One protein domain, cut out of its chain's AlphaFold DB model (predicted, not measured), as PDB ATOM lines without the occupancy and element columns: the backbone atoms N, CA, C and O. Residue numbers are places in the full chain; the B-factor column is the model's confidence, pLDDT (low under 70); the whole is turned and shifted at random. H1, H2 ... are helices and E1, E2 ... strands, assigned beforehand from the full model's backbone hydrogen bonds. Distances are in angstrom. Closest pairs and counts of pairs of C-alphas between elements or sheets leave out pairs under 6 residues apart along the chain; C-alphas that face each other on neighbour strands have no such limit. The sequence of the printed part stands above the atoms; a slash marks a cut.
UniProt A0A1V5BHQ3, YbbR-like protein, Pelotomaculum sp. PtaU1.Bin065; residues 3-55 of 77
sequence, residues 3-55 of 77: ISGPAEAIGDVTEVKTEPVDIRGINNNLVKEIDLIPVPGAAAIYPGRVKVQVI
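What this domain is: This is residues 3 to 55 of the 77 residues of the protein "YbbR-like protein" of Pelotomaculum sp. PtaU1.Bin065 (UniProt A0A1V5BHQ3). With little regular structure, this is a loose rod: E1 and E3 form a two-stranded antiparallel ribbon in one half, and the short helix H1 is at the other end. The unnamed stretch of residues 12 to 29 runs along most of the rod from H1 to E1. The printed part has 53 residues, in order H1, E1, E2, E3; the class is mixed, with 20 residues in named elements. The radius of gyration of the C-alphas is 14.0 A, the spans 44 by 16 by 12 A.

Where its parts are: E1, residues 30 to 35, and E3, residues 49 to 54, each measure 15.7 A; C-alpha 54 is at (-46.064, -24.331, -10.974). E2 is residues 44 to 46, 6.7 A. H1 is residues 7 to 11, 5.8 A, from C-alpha 7 at (-32.258, -50.300, -27.814).

How they stand to each other: E1 and E3 are antiparallel at 154 degrees, with N 32 and O 52 2.9 A apart, within hydrogen-bond range. E2 runs on into E3 at 51 degrees; residues 3 to 4 pair antiparallel with residues 44 to 45. H1 is apart from E2 and E3. In H1 every O i to N i+4 pair is within hydrogen-bond range.

The domain as a whole: The C-alphas of Ala 7 and Asn 27, the two farthest apart, are 43.8 A apart. The printed part has no cut; H1 to E1 is a long link. No printed residue is under 70 in pLDDT.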
ATOM      1  N   ILE A   3     -41.425 -44.214 -24.355       92.94
ATOM      2  CA  ILE A   3     -40.387 -43.824 -25.310       92.94
ATOM      3  C   ILE A   3     -40.100 -45.061 -26.156       92.94
ATOM      4  O   ILE A   3     -39.971 -46.159 -25.614       92.94
ATOM      5  N   SER A   4     -40.053 -44.905 -27.472       94.00
ATOM      6  CA  SER A   4     -39.714 -45.981 -28.403       94.00
ATOM      7  C   SER A   4     -38.547 -45.563 -29.281       94.00
ATOM      8  O   SER A   4     -38.419 -44.396 -29.642       94.00
ATOM      9  N   GLY A   5     -37.682 -46.513 -29.622       93.06
ATOM     10  CA  GLY A   5     -36.479 -46.276 -30.413       93.06
ATOM     11  C   GLY A   5     -35.540 -47.484 -30.389       93.06
ATOM     12  O   GLY A   5     -35.893 -48.510 -29.799       93.06
ATOM     13  N   PRO A   6     -34.366 -47.373 -31.029       94.62
ATOM     14  CA  PRO A   6     -33.292 -48.359 -30.944       94.62
ATOM     15  C   PRO A   6     -32.893 -48.631 -29.493       94.62
ATOM     16  O   PRO A   6     -32.882 -47.714 -28.669       94.62
ATOM     17  N   ALA A   7     -32.558 -49.881 -29.181       92.62
ATOM     18  CA  ALA A   7     -32.258 -50.300 -27.814       92.62
ATOM     19  C   ALA A   7     -31.084 -49.514 -27.213       92.62
ATOM     20  O   ALA A   7     -31.120 -49.171 -26.036       92.62
ATOM     21  N   GLU A   8     -30.095 -49.178 -28.037       91.56
ATOM     22  CA  GLU A   8     -28.922 -48.392 -27.663       91.56
ATOM     23  C   GLU A   8     -29.328 -46.963 -27.279       91.56
ATOM     24  O   GLU A   8     -28.947 -46.468 -26.226       91.56
ATOM     25  N   ALA A   9     -30.194 -46.332 -28.079       88.50
ATOM     26  CA  ALA A   9     -30.668 -44.976 -27.816       88.50
ATOM     27  C   ALA A   9     -31.562 -44.890 -26.573       88.50
ATOM     28  O   ALA A   9     -31.517 -43.891 -25.865       88.50
ATOM     29  N   ILE A  10     -32.379 -45.919 -26.311       91.50
ATOM     30  CA  ILE A  10     -33.249 -45.978 -25.128       91.50
ATOM     31  C   ILE A  10     -32.465 -46.360 -23.868       91.50
ATOM     32  O   ILE A  10     -32.766 -45.850 -22.790       91.50
ATOM     33  N   GLY A  11     -31.462 -47.231 -23.996       88.88
ATOM     34  CA  GLY A  11     -30.614 -47.671 -22.887       88.88
ATOM     35  C   GLY A  11     -29.835 -46.531 -22.230       88.88
ATOM     36  O   GLY A  11     -29.621 -46.566 -21.020       88.88
ATOM     37  N   ASP A  12     -29.496 -45.497 -23.002       88.94
ATOM     38  CA  ASP A  12     -28.751 -44.325 -22.530       88.94
ATOM     39  C   ASP A  12     -29.647 -43.206 -21.952       88.94
ATOM     40  O   ASP A  12     -29.149 -42.190 -21.453       88.94
ATOM     41  N   VAL A  13     -30.977 -43.356 -21.991       90.69
ATOM     42  CA  VAL A  13     -31.908 -42.321 -21.513       90.69
ATOM     43  C   VAL A  13     -31.944 -42.299 -19.990       90.69
ATOM     44  O   VAL A  13     -32.557 -43.146 -19.345       90.69
ATOM     45  N   THR A  14     -31.339 -41.270 -19.407       91.56
ATOM     46  CA  THR A  14     -31.346 -41.031 -17.953       91.56
ATOM     47  C   THR A  14     -32.373 -39.986 -17.526       91.56
ATOM     48  O   THR A  14     -32.843 -39.999 -16.389       91.56
ATOM     49  N   GLU A  15     -32.754 -39.091 -18.438       92.56
ATOM     50  CA  GLU A  15     -33.691 -38.006 -18.180       92.56
ATOM     51  C   GLU A  15     -34.513 -37.653 -19.424       92.56
ATOM     52  O   GLU A  15     -34.065 -37.806 -20.560       92.56
ATOM     53  N   VAL A  16     -35.717 -37.127 -19.195       92.75
ATOM     54  CA  VAL A  16     -36.541 -36.485 -20.224       92.75
ATOM     55  C   VAL A  16     -36.859 -35.082 -19.744       92.75
ATOM     56  O   VAL A  16     -37.347 -34.892 -18.630       92.75
ATOM     57  N   LYS A  17     -36.584 -34.096 -20.595       95.12
ATOM     58  CA  LYS A  17     -36.793 -32.681 -20.290       95.12
ATOM     59  C   LYS A  17     -38.067 -32.170 -20.938       95.12
ATOM     60  O   LYS A  17     -38.495 -32.670 -21.975       95.12
ATOM     61  N   THR A  18     -38.660 -31.153 -20.331       96.56
ATOM     62  CA  THR A  18     -39.703 -30.343 -20.959       96.56
ATOM     63  C   THR A  18     -39.074 -29.089 -21.555       96.56
ATOM     64  O   THR A  18     -38.003 -28.668 -21.110       96.56
ATOM     65  N   GLU A  19     -39.761 -28.441 -22.491       96.44
ATOM     66  CA  GLU A  19     -39.431 -27.063 -22.865       96.44
ATOM     67  C   GLU A  19     -39.434 -26.142 -21.622       96.44
ATOM     68  O   GLU A  19     -40.176 -26.386 -20.657       96.44
ATOM     69  N   PRO A  20     -38.596 -25.093 -21.592       95.12
ATOM     70  CA  PRO A  20     -38.513 -24.199 -20.447       95.12
ATOM     71  C   PRO A  20     -39.806 -23.394 -20.256       95.12
ATOM     72  O   PRO A  20     -40.452 -22.949 -21.207       95.12
ATOM     73  N   VAL A  21     -40.163 -23.148 -18.993       92.69
ATOM     74  CA  VAL A  21     -41.283 -22.274 -18.621       92.69
ATOM     75  C   VAL A  21     -40.740 -20.972 -18.065       92.69
ATOM     76  O   VAL A  21     -40.060 -20.965 -17.042       92.69
ATOM     77  N   ASP A  22     -41.086 -19.863 -18.709       92.31
ATOM     78  CA  ASP A  22     -40.826 -18.539 -18.159       92.31
ATOM     79  C   ASP A  22     -41.816 -18.228 -17.029       92.31
ATOM     80  O   ASP A  22     -43.033 -18.262 -17.226       92.31
ATOM     81  N   ILE A  23     -41.278 -17.939 -15.845       91.69
ATOM     82  CA  ILE A  23     -42.039 -17.595 -14.636       91.69
ATOM     83  C   ILE A  23     -41.827 -16.137 -14.203       91.69
ATOM     84  O   ILE A  23     -42.290 -15.733 -13.134       91.69
ATOM     85  N   ARG A  24     -41.115 -15.328 -14.997       93.00
ATOM     86  CA  ARG A  24     -40.856 -13.920 -14.668       93.00
ATOM     87  C   ARG A  24     -42.171 -13.141 -14.596       93.00
ATOM     88  O   ARG A  24     -43.009 -13.227 -15.485       93.00
ATOM     89  N   GLY A  25     -42.347 -12.374 -13.521       89.12
ATOM     90  CA  GLY A  25     -43.557 -11.579 -13.284       89.12
ATOM     91  C   GLY A  25     -44.780 -12.384 -12.827       89.12
ATOM     92  O   GLY A  25     -45.834 -11.795 -12.593       89.12
ATOM     93  N   ILE A  26     -44.662 -13.705 -12.657       90.25
ATOM     94  CA  ILE A  26     -45.766 -14.535 -12.176       90.25
ATOM     95  C   ILE A  26     -45.851 -14.455 -10.649       90.25
ATOM     96  O   ILE A  26     -44.921 -14.802  -9.925       90.25
ATOM     97  N   ASN A  27     -47.004 -14.012 -10.157       90.31
ATOM     98  CA  ASN A  27     -47.300 -13.817  -8.735       90.31
ATOM     99  C   ASN A  27     -48.356 -14.797  -8.189       90.31
ATOM    100  O   ASN A  27     -48.726 -14.707  -7.017       90.31
ATOM    101  N   ASN A  28     -48.835 -15.713  -9.033       91.62
ATOM    102  CA  ASN A  28     -49.863 -16.704  -8.734       91.62
ATOM    103  C   ASN A  28     -49.471 -18.068  -9.316       91.62
ATOM    104  O   ASN A  28     -48.609 -18.160 -10.184       91.62
ATOM    105  N   ASN A  29     -50.123 -19.136  -8.863       94.38
ATOM    106  CA  ASN A  29     -49.896 -20.468  -9.420       94.38
ATOM    107  C   ASN A  29     -50.256 -20.507 -10.912       94.38
ATOM    108  O   ASN A  29     -51.237 -19.895 -11.339       94.38
ATOM    109  N   LEU A  30     -49.494 -21.277 -11.686       94.31
ATOM    110  CA  LEU A  30     -49.699 -21.455 -13.120       94.31
ATOM    111  C   LEU A  30     -49.909 -22.934 -13.441       94.31
ATOM    112  O   LEU A  30     -49.245 -23.803 -12.879       94.31
ATOM    113  N   VAL A  31     -50.798 -23.216 -14.387       96.00
ATOM    114  CA  VAL A  31     -50.946 -24.532 -15.010       96.00
ATOM    115  C   VAL A  31     -50.718 -24.364 -16.505       96.00
ATOM    116  O   VAL A  31     -51.384 -23.543 -17.133       96.00
ATOM    117  N   LYS A  32     -49.779 -25.121 -17.075       95.50
ATOM    118  CA  LYS A  32     -49.414 -25.017 -18.493       95.50
ATOM    119  C   LYS A  32     -49.175 -26.396 -19.087       95.50
ATOM    120  O   LYS A  32     -48.615 -27.267 -18.428       95.50
ATOM    121  N   GLU A  33     -49.593 -26.590 -20.331       97.06
ATOM    122  CA  GLU A  33     -49.143 -27.740 -21.105       97.06
ATOM    123  C   GLU A  33     -47.813 -27.421 -21.790       97.06
ATOM    124  O   GLU A  33     -47.670 -26.364 -22.406       97.06
ATOM    125  N   ILE A  34     -46.842 -28.317 -21.645       97.19
ATOM    126  CA  ILE A  34     -45.466 -28.113 -22.091       97.19
ATOM    127  C   ILE A  34     -45.040 -29.315 -22.918       97.19
ATOM    128  O   ILE A  34     -45.254 -30.460 -22.510       97.19
ATOM    129  N   ASP A  35     -44.451 -29.042 -24.074       96.75
ATOM    130  CA  ASP A  35     -43.898 -30.070 -24.943       96.75
ATOM    131  C   ASP A  35     -42.650 -30.703 -24.303       96.75
ATOM    132  O   ASP A  35     -41.886 -30.056 -23.577       96.75
ATOM    133  N   LEU A  36     -42.470 -32.000 -24.529       95.81
ATOM    134  CA  LEU A  36     -41.263 -32.718 -24.142       95.81
ATOM    135  C   LEU A  36     -40.178 -32.468 -25.186       95.81
ATOM    136  O   LEU A  36     -40.440 -32.525 -26.387       95.81
ATOM    137  N   ILE A  37     -38.953 -32.242 -24.723       95.00
ATOM    138  CA  ILE A  37     -37.791 -32.147 -25.601       95.00
ATOM    139  C   ILE A  37     -37.562 -33.533 -26.225       95.00
ATOM    140  O   ILE A  37     -37.518 -34.523 -25.482       95.00
ATOM    141  N   PRO A  38     -37.411 -33.641 -27.560       91.69
ATOM    142  CA  PRO A  38     -37.100 -34.907 -28.208       91.69
ATOM    143  C   PRO A  38     -35.837 -35.538 -27.618       91.69
ATOM    144  O   PRO A  38     -34.795 -34.893 -27.513       91.69
ATOM    145  N   VAL A  39     -35.928 -36.814 -27.252       91.31
ATOM    146  CA  VAL A  39     -34.778 -37.589 -26.781       91.31
ATOM    147  C   VAL A  39     -33.952 -38.000 -28.002       91.31
ATOM    148  O   VAL A  39     -34.500 -38.644 -28.902       91.31
ATOM    149  N   PRO A  40     -32.658 -37.642 -28.077       90.00
ATOM    150  CA  PRO A  40     -31.812 -38.016 -29.203       90.00
ATOM    151  C   PRO A  40     -31.815 -39.528 -29.433       90.00
ATOM    152  O   PRO A  40     -31.655 -40.310 -28.503       90.00
ATOM    153  N   GLY A  41     -32.024 -39.942 -30.682       89.69
ATOM    154  CA  GLY A  41     -32.074 -41.356 -31.057       89.69
ATOM    155  C   GLY A  41     -33.390 -42.071 -30.729       89.69
ATOM    156  O   GLY A  41     -33.625 -43.146 -31.275       89.69
ATOM    157  N   ALA A  42     -34.290 -41.490 -29.928       90.00
ATOM    158  CA  ALA A  42     -35.641 -42.024 -29.786       90.00
ATOM    159  C   ALA A  42     -36.450 -41.782 -31.073       90.00
ATOM    160  O   ALA A  42     -36.396 -40.712 -31.676       90.00
ATOM    161  N   ALA A  43     -37.230 -42.779 -31.482       90.06
ATOM    162  CA  ALA A  43     -38.152 -42.682 -32.609       90.06
ATOM    163  C   ALA A  43     -39.441 -41.939 -32.231       90.06
ATOM    164  O   ALA A  43     -39.987 -41.200 -33.049       90.06
ATOM    165  N   ALA A  44     -39.940 -42.131 -31.006       92.25
ATOM    166  CA  ALA A  44     -41.114 -41.417 -30.517       92.25
ATOM    167  C   ALA A  44     -41.161 -41.320 -28.987       92.25
ATOM    168  O   ALA A  44     -40.624 -42.163 -28.265       92.25
ATOM    169  N   ILE A  45     -41.879 -40.304 -28.506       93.75
ATOM    170  CA  ILE A  45     -42.230 -40.103 -27.099       93.75
ATOM    171  C   ILE A  45     -43.737 -39.853 -27.014       93.75
ATOM    172  O   ILE A  45     -44.265 -39.001 -27.729       93.75
ATOM    173  N   TYR A  46     -44.431 -40.581 -26.135       94.88
ATOM    174  CA  TYR A  46     -45.867 -40.425 -25.916       94.88
ATOM    175  C   TYR A  46     -46.246 -40.393 -24.418       94.88
ATOM    176  O   TYR A  46     -45.869 -41.293 -23.656       94.88
ATOM    177  N   PRO A  47     -47.037 -39.402 -23.968       94.62
ATOM    178  CA  PRO A  47     -47.468 -38.227 -24.727       94.62
ATOM    179  C   PRO A  47     -46.283 -37.288 -25.004       94.62
ATOM    180  O   PRO A  47     -45.374 -37.191 -24.189       94.62
ATOM    181  N   GLY A  48     -46.303 -36.577 -26.134       94.81
ATOM    182  CA  GLY A  48     -45.279 -35.572 -26.464       94.81
ATOM    183  C   GLY A  48     -45.409 -34.268 -25.668       94.81
ATOM    184  O   GLY A  48     -44.585 -33.375 -25.809       94.81
ATOM    185  N   ARG A  49     -46.448 -34.153 -24.835       96.12
ATOM    186  CA  ARG A  49     -46.787 -32.971 -24.047       96.12
ATOM    187  C   ARG A  49     -47.322 -33.388 -22.688       96.12
ATOM    188  O   ARG A  49     -48.046 -34.378 -22.573       96.12
ATOM    189  N   VAL A  50     -46.989 -32.614 -21.665       96.25
ATOM    190  CA  VAL A  50     -47.396 -32.861 -20.280       96.25
ATOM    191  C   VAL A  50     -47.998 -31.608 -19.662       96.25
ATOM    192  O   VAL A  50     -47.611 -30.487 -19.981       96.25
ATOM    193  N   LYS A  51     -48.959 -31.790 -18.755       96.81
ATOM    194  CA  LYS A  51     -49.541 -30.702 -17.967       96.81
ATOM    195  C   LYS A  51     -48.704 -30.494 -16.708       96.81
ATOM    196  O   LYS A  51     -48.626 -31.388 -15.871       96.81
ATOM    197  N   VAL A  52     -48.115 -29.314 -16.563       95.50
ATOM    198  CA  VAL A  52     -47.281 -28.938 -15.416       95.50
ATOM    199  C   VAL A  52     -47.975 -27.858 -14.602       95.50
ATOM    200  O   VAL A  52     -48.540 -26.908 -15.144       95.50
ATOM    201  N   GLN A  53     -47.923 -28.017 -13.281       96.12
ATOM    202  CA  GLN A  53     -48.412 -27.043 -12.318       96.12
ATOM    203  C   GLN A  53     -47.227 -26.431 -11.572       96.12
ATOM    204  O   GLN A  53     -46.484 -27.131 -10.888       96.12
ATOM    205  N   VAL A  54     -47.071 -25.115 -11.689       94.25
ATOM    206  CA  VAL A  54     -46.064 -24.331 -10.974       94.25
ATOM    207  C   VAL A  54     -46.741 -23.652  -9.790       94.25
ATOM    208  O   VAL A  54     -47.695 -22.891  -9.962       94.25
ATOM    209  N   ILE A  55     -46.254 -23.939  -8.582       93.00
ATOM    210  CA  ILE A  55     -46.762 -23.355  -7.338       93.00
ATOM    211  C   ILE A  55     -45.822 -22.239  -6.892       93.00
ATOM    212  O   ILE A  55     -44.656 -22.494  -6.591       93.00
TER     213      ILE A  55